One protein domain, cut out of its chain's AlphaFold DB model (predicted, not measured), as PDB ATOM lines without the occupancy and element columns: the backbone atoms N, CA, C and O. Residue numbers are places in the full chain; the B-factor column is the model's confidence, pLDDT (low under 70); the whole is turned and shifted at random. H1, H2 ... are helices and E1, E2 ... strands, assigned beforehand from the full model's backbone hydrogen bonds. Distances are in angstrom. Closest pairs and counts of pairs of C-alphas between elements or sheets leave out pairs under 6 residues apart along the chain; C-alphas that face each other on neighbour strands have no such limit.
ATOM      1  N   SER A   3     133.534 242.295 164.687       66.62
ATOM      2  CA  SER A   3     133.195 243.722 164.661       66.62
ATOM      3  C   SER A   3     133.003 244.334 166.055       66.62
ATOM      4  O   SER A   3     133.449 245.454 166.286       66.62
ATOM      5  N   GLU A   4     132.408 243.613 167.010       70.81
ATOM      6  CA  GLU A   4     132.189 244.124 168.374       70.81
ATOM      7  C   GLU A   4     133.504 244.292 169.142       70.81
ATOM      8  O   GLU A   4     133.718 245.317 169.789       70.81
ATOM      9  N   LYS A   5     134.431 243.331 169.003       77.19
ATOM     10  CA  LYS A   5     135.774 243.418 169.599       77.19
ATOM     11  C   LYS A   5     136.563 244.606 169.040       77.19
ATOM     12  O   LYS A   5     137.211 245.324 169.797       77.19
ATOM     13  N   ARG A   6     136.467 244.859 167.729       77.31
ATOM     14  CA  ARG A   6     137.118 246.014 167.083       77.31
ATOM     15  C   ARG A   6     136.509 247.348 167.521       77.31
ATOM     16  O   ARG A   6     137.250 248.299 167.748       77.31
ATOM     17  N   ILE A   7     135.186 247.415 167.684       79.88
ATOM     18  CA  ILE A   7     134.495 248.602 168.214       79.88
ATOM     19  C   ILE A   7     134.910 248.865 169.665       79.88
ATOM     20  O   ILE A   7     135.178 250.013 170.016       79.88
ATOM     21  N   ALA A   8     135.009 247.826 170.499       81.50
ATOM     22  CA  ALA A   8     135.465 247.953 171.882       81.50
ATOM     23  C   ALA A   8     136.897 248.513 171.963       81.50
ATOM     24  O   ALA A   8     137.122 249.502 172.660       81.50
ATOM     25  N   ALA A   9     137.829 247.971 171.172       82.56
ATOM     26  CA  ALA A   9     139.202 248.475 171.092       82.56
ATOM     27  C   ALA A   9     139.261 249.934 170.597       82.56
ATOM     28  O   ALA A   9     139.980 250.763 171.153       82.56
ATOM     29  N   ALA A  10     138.458 250.293 169.590       83.00
ATOM     30  CA  ALA A  10     138.377 251.673 169.114       83.00
ATOM     31  C   ALA A  10     137.866 252.632 170.204       83.00
ATOM     32  O   ALA A  10     138.418 253.720 170.367       83.00
ATOM     33  N   LYS A  11     136.852 252.232 170.985       84.19
ATOM     34  CA  LYS A  11     136.349 253.034 172.115       84.19
ATOM     35  C   LYS A  11     137.437 253.279 173.155       84.19
ATOM     36  O   LYS A  11     137.552 254.396 173.655       84.19
ATOM     37  N   GLU A  12     138.235 252.263 173.464       85.81
ATOM     38  CA  GLU A  12     139.335 252.379 174.419       85.81
ATOM     39  C   GLU A  12     140.393 253.384 173.947       85.81
ATOM     40  O   GLU A  12     140.749 254.291 174.704       85.81
ATOM     41  N   VAL A  13     140.816 253.303 172.682       84.50
ATOM     42  CA  VAL A  13     141.776 254.251 172.090       84.50
ATOM     43  C   VAL A  13     141.236 255.684 172.135       84.50
ATOM     44  O   VAL A  13     141.945 256.595 172.563       84.50
ATOM     45  N   VAL A  14     139.970 255.911 171.763       83.50
ATOM     46  CA  VAL A  14     139.386 257.265 171.798       83.50
ATOM     47  C   VAL A  14     139.259 257.795 173.232       83.50
ATOM     48  O   VAL A  14     139.553 258.966 173.469       83.50
ATOM     49  N   ARG A  15     138.914 256.953 174.218       83.44
ATOM     50  CA  ARG A  15     138.893 257.348 175.644       83.44
ATOM     51  C   ARG A  15     140.280 257.751 176.154       83.44
ATOM     52  O   ARG A  15     140.405 258.743 176.876       83.44
ATOM     53  N   HIS A  16     141.326 257.033 175.742       82.31
ATOM     54  CA  HIS A  16     142.716 257.376 176.059       82.31
ATOM     55  C   HIS A  16     143.158 258.696 175.415       82.31
ATOM     56  O   HIS A  16     143.924 259.454 176.011       82.31
ATOM     57  N   LEU A  17     142.676 259.000 174.209       78.69
ATOM     58  CA  LEU A  17     142.910 260.298 173.575       78.69
ATOM     59  C   LEU A  17     142.171 261.414 174.325       78.69
ATOM     60  O   LEU A  17     142.780 262.429 174.657       78.69
ATOM     61  N   GLN A  18     140.901 261.210 174.679       75.94
ATOM     62  CA  GLN A  18     140.074 262.202 175.372       75.94
ATOM     63  C   GLN A  18     140.641 262.606 176.746       75.94
ATOM     64  O   GLN A  18     140.737 263.795 177.044       75.94
ATOM     65  N   THR A  19     141.084 261.638 177.554       73.44
ATOM     66  CA  THR A  19     141.708 261.874 178.877       73.44
ATOM     67  C   THR A  19     143.020 262.659 178.814       73.44
ATOM     68  O   THR A  19     143.455 263.244 179.805       73.44
ATOM     69  N   ARG A  20     143.678 262.705 177.653       67.12
ATOM     70  CA  ARG A  20     144.883 263.525 177.460       67.12
ATOM     71  C   ARG A  20     144.548 264.985 177.174       67.12
ATOM     72  O   ARG A  20     145.316 265.855 177.573       67.12
ATOM     73  N   TYR A  21     143.408 265.246 176.538       64.00
ATOM     74  CA  TYR A  21     142.937 266.598 176.227       64.00
ATOM     75  C   TYR A  21     142.254 267.295 177.410       64.00
ATOM     76  O   TYR A  21     142.126 268.514 177.401       64.00
ATOM     77  N   SER A  22     141.882 266.560 178.461       56.84
ATOM     78  CA  SER A  22     141.332 267.122 179.703       56.84
ATOM     79  C   SER A  22     142.384 267.738 180.646       56.84
ATOM     80  O   SER A  22     142.054 268.078 181.779       56.84
ATOM     81  N   LYS A  23     143.652 267.871 180.221       57.81
ATOM     82  CA  LYS A  23     144.741 268.477 181.014       57.81
ATOM     83  C   LYS A  23     144.743 270.023 180.932       57.81
ATOM     84  O   LYS A  23     144.243 270.568 179.952       57.81
ATOM     85  N   PRO A  24     145.343 270.741 181.909       50.91
ATOM     86  CA  PRO A  24     144.989 272.127 182.265       50.91
ATOM     87  C   PRO A  24     145.273 273.264 181.258       50.91
ATOM     88  O   PRO A  24     145.031 274.428 181.565       50.91
ATOM     89  N   HIS A  25     145.780 272.985 180.055       53.66
ATOM     90  CA  HIS A  25     146.045 274.012 179.035       53.66
ATOM     91  C   HIS A  25     144.896 274.058 178.012       53.66
ATOM     92  O   HIS A  25     144.956 273.500 176.921       53.66
ATOM     93  N   HIS A  26     143.805 274.713 178.415       49.78
ATOM     94  CA  HIS A  26     142.443 274.471 177.923       49.78
ATOM     95  C   HIS A  26     142.009 275.137 176.601       49.78
ATOM     96  O   HIS A  26     140.923 274.829 176.119       49.78
ATOM     97  N   ARG A  27     142.788 276.034 175.980       50.84
ATOM     98  CA  ARG A  27     142.293 276.793 174.804       50.84
ATOM     99  C   ARG A  27     142.515 276.133 173.442       50.84
ATOM    100  O   ARG A  27     141.777 276.439 172.519       50.84
ATOM    101  N   ILE A  28     143.478 275.220 173.310       52.00
ATOM    102  CA  ILE A  28     143.852 274.622 172.008       52.00
ATOM    103  C   ILE A  28     143.180 273.246 171.790       52.00
ATOM    104  O   ILE A  28     143.338 272.614 170.750       52.00
ATOM    105  N   HIS A  29     142.400 272.754 172.759       65.94
ATOM    106  CA  HIS A  29     141.949 271.355 172.775       65.94
ATOM    107  C   HIS A  29     140.429 271.148 172.804       65.94
ATOM    108  O   HIS A  29     139.993 269.997 172.803       65.94
ATOM    109  N   GLY A  30     139.628 272.219 172.790       67.69
ATOM    110  CA  GLY A  30     138.163 272.126 172.780       67.69
ATOM    111  C   GLY A  30     137.635 271.334 171.583       67.69
ATOM    112  O   GLY A  30     136.913 270.356 171.763       67.69
ATOM    113  N   ASP A  31     138.103 271.672 170.383       74.31
ATOM    114  CA  ASP A  31     137.672 271.020 169.140       74.31
ATOM    115  C   ASP A  31     138.081 269.542 169.095       74.31
ATOM    116  O   ASP A  31     137.298 268.682 168.699       74.31
ATOM    117  N   ALA A  32     139.282 269.213 169.583       77.44
ATOM    118  CA  ALA A  32     139.760 267.832 169.661       77.44
ATOM    119  C   ALA A  32     138.984 267.003 170.700       77.44
ATOM    120  O   ALA A  32     138.716 265.818 170.487       77.44
ATOM    121  N   ALA A  33     138.611 267.603 171.834       79.31
ATOM    122  CA  ALA A  33     137.781 266.950 172.841       79.31
ATOM    123  C   ALA A  33     136.352 266.714 172.324       79.31
ATOM    124  O   ALA A  33     135.798 265.631 172.530       79.31
ATOM    125  N   GLN A  34     135.789 267.691 171.611       80.62
ATOM    126  CA  GLN A  34     134.476 267.594 170.980       80.62
ATOM    127  C   GLN A  34     134.456 266.527 169.876       80.62
ATOM    128  O   GLN A  34     133.556 265.687 169.848       80.62
ATOM    129  N   ASP A  35     135.474 266.492 169.013       81.62
ATOM    130  CA  ASP A  35     135.607 265.473 167.968       81.62
ATOM    131  C   ASP A  35     135.720 264.062 168.573       81.62
ATOM    132  O   ASP A  35     134.990 263.151 168.183       81.62
ATOM    133  N   ASN A  36     136.540 263.878 169.613       82.94
ATOM    134  CA  ASN A  36     136.629 262.595 170.321       82.94
ATOM    135  C   ASN A  36     135.293 262.168 170.956       82.94
ATOM    136  O   ASN A  36     134.940 260.988 170.903       82.94
ATOM    137  N   ALA A  37     134.520 263.103 171.510       83.50
ATOM    138  CA  ALA A  37     133.192 262.802 172.045       83.50
ATOM    139  C   ALA A  37     132.217 262.354 170.946       83.50
ATOM    140  O   ALA A  37     131.505 261.361 171.109       83.50
ATOM    141  N   ASN A  38     132.224 263.028 169.796       82.69
ATOM    142  CA  ASN A  38     131.399 262.671 168.643       82.69
ATOM    143  C   ASN A  38     131.765 261.283 168.089       82.69
ATOM    144  O   ASN A  38     130.890 260.469 167.786       82.69
ATOM    145  N   ARG A  39     133.064 260.967 168.046       82.19
ATOM    146  CA  ARG A  39     133.598 259.648 167.678       82.19
ATOM    147  C   ARG A  39     133.139 258.532 168.621       82.19
ATOM    148  O   ARG A  39     132.738 257.469 168.148       82.19
ATOM    149  N   LEU A  40     133.150 258.768 169.935       84.06
ATOM    150  CA  LEU A  40     132.644 257.802 170.921       84.06
ATOM    151  C   LEU A  40     131.147 257.541 170.748       84.06
ATOM    152  O   LEU A  40     130.738 256.383 170.680       84.06
ATOM    153  N   ARG A  41     130.346 258.600 170.591       80.81
ATOM    154  CA  ARG A  41     128.897 258.484 170.355       80.81
ATOM    155  C   ARG A  41     128.592 257.714 169.064       80.81
ATOM    156  O   ARG A  41     127.673 256.899 169.023       80.81
ATOM    157  N   ALA A  42     129.388 257.915 168.011       78.94
ATOM    158  CA  ALA A  42     129.267 257.153 166.768       78.94
ATOM    159  C   ALA A  42     129.579 255.657 166.960       78.94
ATOM    160  O   ALA A  42     128.843 254.813 166.452       78.94
ATOM    161  N   LEU A  43     130.613 255.320 167.738       79.06
ATOM    162  CA  LEU A  43     130.948 253.938 168.113       79.06
ATOM    163  C   LEU A  43     129.889 253.281 169.018       79.06
ATOM    164  O   LEU A  43     129.809 252.055 169.094       79.06
ATOM    165  N   GLU A  44     129.098 254.075 169.734       77.69
ATOM    166  CA  GLU A  44     127.934 253.627 170.512       77.69
ATOM    167  C   GLU A  44     126.666 253.486 169.655       77.69
ATOM    168  O   GLU A  44     125.732 252.806 170.065       77.69
ATOM    169  N   GLY A  45     126.661 254.038 168.435       69.50
ATOM    170  CA  GLY A  45     125.594 253.845 167.454       69.50
ATOM    171  C   GLY A  45     124.307 254.626 167.740       69.50
ATOM    172  O   GLY A  45     123.241 254.163 167.347       69.50
ATOM    173  N   LEU A  46     124.392 255.783 168.406       65.69
ATOM    174  CA  LEU A  46     123.226 256.518 168.928       65.69
ATOM    175  C   LEU A  46     122.420 257.282 167.852       65.69
ATOM    176  O   LEU A  46     121.189 257.275 167.873       65.69
ATOM    177  N   CYS A  47     123.094 257.919 166.890       62.62
ATOM    178  CA  CYS A  47     122.490 258.725 165.824       62.62
ATOM    179  C   CYS A  47     122.900 258.229 164.435       62.62
ATOM    180  O   CYS A  47     124.079 257.972 164.195       62.62
ATOM    181  N   GLY A  48     121.942 258.175 163.502       60.09
ATOM    182  CA  GLY A  48     122.188 257.851 162.098       60.09
ATOM    183  C   GLY A  48     122.636 256.409 161.845       60.09
ATOM    184  O   GLY A  48     122.904 255.624 162.756       60.09
ATOM    185  N   LYS A  49     122.730 256.046 160.564       63.19
ATOM    186  CA  LYS A  49     123.453 254.850 160.121       63.19
ATOM    187  C   LYS A  49     124.750 255.312 159.470       63.19
ATOM    188  O   LYS A  49     124.714 255.982 158.443       63.19
ATOM    189  N   CYS A  50     125.881 254.967 160.078       63.06
ATOM    190  CA  CYS A  50     127.130 254.904 159.337       63.06
ATOM    191  C   CYS A  50     127.212 253.520 158.689       63.06
ATOM    192  O   CYS A  50     127.359 252.514 159.387       63.06
ATOM    193  N   GLU A  51     127.044 253.465 157.370       62.69
ATOM    194  CA  GLU A  51     127.140 252.227 156.610       62.69
ATOM    195  C   GLU A  51     128.608 251.922 156.291       62.69
ATOM    196  O   GLU A  51     129.360 252.748 155.759       62.69
ATOM    197  N   ASN A  52     129.012 250.705 156.659       63.50
ATOM    198  CA  ASN A  52     130.398 250.238 156.687       63.50
ATOM    199  C   ASN A  52     131.309 251.211 157.447       63.50
ATOM    200  O   ASN A  52     132.188 251.854 156.869       63.50
ATOM    201  N   LEU A  53     131.071 251.323 158.758       71.19
ATOM    202  CA  LEU A  53     132.000 251.987 159.665       71.19
ATOM    203  C   LEU A  53     133.375 251.325 159.531       71.19
ATOM    204  O   LEU A  53     133.570 250.170 159.913       71.19
ATOM    205  N   GLU A  54     134.323 252.070 158.985       76.38
ATOM    206  CA  GLU A  54     135.694 251.636 158.810       76.38
ATOM    207  C   GLU A  54     136.522 252.097 160.010       76.38
ATOM    208  O   GLU A  54     136.575 253.282 160.343       76.38
ATOM    209  N   LEU A  55     137.182 251.143 160.665       81.06
ATOM    210  CA  LEU A  55     138.091 251.403 161.775       81.06
ATOM    211  C   LEU A  55     139.523 251.221 161.293       81.06
ATOM    212  O   LEU A  55     139.967 250.086 161.087       81.06
ATOM    213  N   ARG A  56     140.243 252.334 161.145       81.88
ATOM    214  CA  ARG A  56     141.672 252.335 160.816       81.88
ATOM    215  C   ARG A  56     142.474 252.624 162.074       81.88
ATOM    216  O   ARG A  56     142.451 253.742 162.586       81.88
ATOM    217  N   PHE A  57     143.171 251.608 162.562       83.06
ATOM    218  CA  PHE A  57     144.133 251.750 163.647       83.06
ATOM    219  C   PHE A  57     145.483 252.144 163.058       83.06
ATOM    220  O   PHE A  57     145.905 251.606 162.036       83.06
ATOM    221  N   GLY A  58     146.154 253.090 163.695       84.00
ATOM    222  CA  GLY A  58     147.476 253.536 163.290       84.00
ATOM    223  C   GLY A  58     148.302 253.958 164.490       84.00
ATOM    224  O   GLY A  58     147.821 253.996 165.624       84.00
ATOM    225  N   ARG A  59     149.560 254.306 164.226       82.81
ATOM    226  CA  ARG A  59     150.436 254.940 165.208       82.81
ATOM    227  C   ARG A  59     150.877 256.302 164.696       82.81
ATOM    228  O   ARG A  59     151.342 256.410 163.567       82.81
ATOM    229  N   LYS A  60     150.736 257.330 165.526       78.50
ATOM    230  CA  LYS A  60     151.211 258.692 165.263       78.50
ATOM    231  C   LYS A  60     152.021 259.159 166.464       78.50
ATOM    232  O   LYS A  60     151.532 259.084 167.588       78.50
ATOM    233  N   ASP A  61     153.264 259.584 166.244       79.31
ATOM    234  CA  ASP A  61     154.179 260.041 167.305       79.31
ATOM    235  C   ASP A  61     154.331 259.027 168.460       79.31
ATOM    236  O   ASP A  61     154.254 259.378 169.638       79.31
ATOM    237  N   GLY A  62     154.449 257.736 168.119       79.06
ATOM    238  CA  GLY A  62     154.540 256.636 169.090       79.06
ATOM    239  C   GLY A  62     153.235 256.312 169.831       79.06
ATOM    240  O   GLY A  62     153.246 255.509 170.760       79.06
ATOM    241  N   LYS A  63     152.107 256.918 169.443       76.75
ATOM    242  CA  LYS A  63     150.806 256.764 170.110       76.75
ATOM    243  C   LYS A  63     149.816 256.061 169.204       76.75
ATOM    244  O   LYS A  63     149.765 256.343 168.009       76.75
ATOM    245  N   GLU A  64     148.997 255.197 169.782       79.56
ATOM    246  CA  GLU A  64     147.889 254.581 169.062       79.56
ATOM    247  C   GLU A  64     146.810 255.619 168.763       79.56
ATOM    248  O   GLU A  64     146.400 256.400 169.624       79.56
ATOM    249  N   VAL A  65     146.377 255.637 167.509       82.19
ATOM    250  CA  VAL A  65     145.296 256.483 167.021       82.19
ATOM    251  C   VAL A  65     144.302 255.617 166.272       82.19
ATOM    252  O   VAL A  65     144.668 254.633 165.628       82.19
ATOM    253  N   VAL A  66     143.034 256.004 166.337       83.19
ATOM    254  CA  VAL A  66     141.980 255.378 165.548       83.19
ATOM    255  C   VAL A  66     141.282 256.441 164.715       83.19
ATOM    256  O   VAL A  66     140.833 257.472 165.227       83.19
ATOM    257  N   ALA A  67     141.232 256.200 163.410       80.12
ATOM    258  CA  ALA A  67     140.431 256.975 162.484       80.12
ATOM    259  C   ALA A  67     139.128 256.220 162.210       80.12
ATOM    260  O   ALA A  67     139.132 255.019 161.927       80.12
ATOM    261  N   LEU A  68     138.022 256.951 162.321       77.81
ATOM    262  CA  LEU A  68     136.678 256.477 162.023       77.81
ATOM    263  C   LEU A  68     136.317 256.972 160.628       77.81
ATOM    264  O   LEU A  68     136.127 258.170 160.425       77.81
ATOM    265  N   GLY A  69     136.268 256.052 159.673       71.00
ATOM    266  CA  GLY A  69     135.782 256.309 158.326       71.00
ATOM    267  C   GLY A  69     134.329 255.876 158.207       71.00
ATOM    268  O   GLY A  69     133.946 254.834 158.732       71.00
ATOM    269  N   CYS A  70     133.521 256.658 157.501       72.88
ATOM    270  CA  CYS A  70     132.201 256.217 157.084       72.88
ATOM    271  C   CYS A  70     132.166 256.160 155.562       72.88
ATOM    272  O   CYS A  70     132.319 257.192 154.915       72.88
ATOM    273  N   SER A  71     132.015 254.962 154.993       66.50
ATOM    274  CA  SER A  71     132.020 254.798 153.532       66.50
ATOM    275  C   SER A  71     130.753 255.359 152.877       66.50
ATOM    276  O   SER A  71     130.806 255.882 151.766       66.50
ATOM    277  N   LYS A  72     129.615 255.255 153.576       64.75
ATOM    278  CA  LYS A  72     128.301 255.753 153.167       64.75
ATOM    279  C   LYS A  72     127.535 256.223 154.405       64.75
ATOM    280  O   LYS A  72     127.483 255.520 155.411       64.75
ATOM    281  N   GLY A  73     126.939 257.409 154.331       69.31
ATOM    282  CA  GLY A  73     126.222 258.031 155.444       69.31
ATOM    283  C   GLY A  73     126.966 259.234 156.014       69.31
ATOM    284  O   GLY A  73     127.662 259.947 155.294       69.31
ATOM    285  N   TYR A  74     126.790 259.476 157.309       70.56
ATOM    286  CA  TYR A  74     127.243 260.701 157.963       70.56
ATOM    287  C   TYR A  74     128.514 260.474 158.777       70.56
ATOM    288  O   TYR A  74     128.688 259.433 159.418       70.56
ATOM    289  N   THR A  75     129.401 261.469 158.781       74.69
ATOM    290  CA  THR A  75     130.583 261.438 159.647       74.69
ATOM    291  C   THR A  75     130.171 261.587 161.116       74.69
ATOM    292  O   THR A  75     129.133 262.196 161.401       74.69
ATOM    293  N   PRO A  76     130.976 261.086 162.074       75.88
ATOM    294  CA  PRO A  76     130.726 261.316 163.495       75.88
ATOM    295  C   PRO A  76     130.544 262.800 163.830       75.88
ATOM    296  O   PRO A  76     129.674 263.144 164.619       75.88
ATOM    297  N   VAL A  77     131.314 263.687 163.198       79.81
ATOM    298  CA  VAL A  77     131.174 265.133 163.403       79.81
ATOM    299  C   VAL A  77     129.799 265.606 162.937       79.81
ATOM    300  O   VAL A  77     129.065 266.162 163.742       79.81
ATOM    301  N   SER A  78     129.394 265.292 161.703       75.75
ATOM    302  CA  SER A  78     128.096 265.715 161.149       75.75
ATOM    303  C   SER A  78     126.891 265.236 161.971       75.75
ATOM    304  O   SER A  78     125.888 265.933 162.071       75.75
ATOM    305  N   LEU A  79     126.979 264.049 162.584       74.12
ATOM    306  CA  LEU A  79     125.891 263.484 163.392       74.12
ATOM    307  C   LEU A  79     125.697 264.185 164.740       74.12
ATOM    308  O   LEU A  79     124.589 264.167 165.274       74.12
ATOM    309  N   TYR A  80     126.763 264.754 165.306       76.19
ATOM    310  CA  TYR A  80     126.789 265.217 166.697       76.19
ATOM    311  C   TYR A  80     127.374 266.628 166.869       76.19
ATOM    312  O   TYR A  80     127.596 267.048 168.002       76.19
ATOM    313  N   GLU A  81     127.619 267.377 165.790       75.19
ATOM    314  CA  GLU A  81     128.154 268.750 165.834       75.19
ATOM    315  C   GLU A  81     127.309 269.677 166.718       75.19
ATOM    316  O   GLU A  81     127.849 270.456 167.495       75.19
ATOM    317  N   ASN A  82     125.986 269.495 166.696       76.00
ATOM    318  CA  ASN A  82     125.028 270.254 167.501       76.00
ATOM    319  C   ASN A  82     124.822 269.677 168.912       76.00
ATOM    320  O   ASN A  82     123.911 270.095 169.622       76.00
TER     321      ASN A  82
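AT A GLANCE: This is residues 3 to 82 of the 99 residues of an uncharacterized protein of Candidatus Woesebacteria bacterium RBG_13_46_13 (UniProt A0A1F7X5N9). A long strand hairpin, E1 and E2, packs on a helical hairpin, H1 and H2, mainly on H1; short H3 packs on H2, and residues 23 to 28 stick out. The printed part has 80 residues, ordered H1 H2 E1 E2 H3, mixed helices and strands, with E1 - E2 antiparallel. It is compact, radius of gyration of the C-alphas 12.6 A, spanning 36 by 30 by 16 A.

IN THESE COORDINATES: Find C-alpha 50 at (127.130, 254.904, 159.337); E1 runs to residue 60, 25.1 A, and bends at 53; E2, 63 to 73, spans 28.7 A. H1, 3 to 21, spans 27.4 A from (133.195, 243.722, 164.661); H2 is 30 to 44, 21.3 A; H3 is 76 to 80, 6.4 A.

HOW THE PARTS SIT: Across E1 and E2, N 54 and O 69 are 2.8 A apart. C-alphas Ala 10 of H1 and Val 66 of E2, their closest, are 6.3 A apart. H1 touches H2 at C-alphas 18 and 33, 5.8 A, the closest, a shallow tilt of 18 degrees, opposite ways. H2 touches H3, closest C-alphas 39 and 76, 5.3 A. O i to N i+4 pairs are within hydrogen-bond range throughout H2 and H3, 14 of 15 in H1.

THE WHOLE: C-alphas 24 and 72 are farthest apart, 37.3 A. The printed part has no cut and no long link; pLDDT is under 70 at residues 3, 20 to 30, 45 to 52 and 71 to 73.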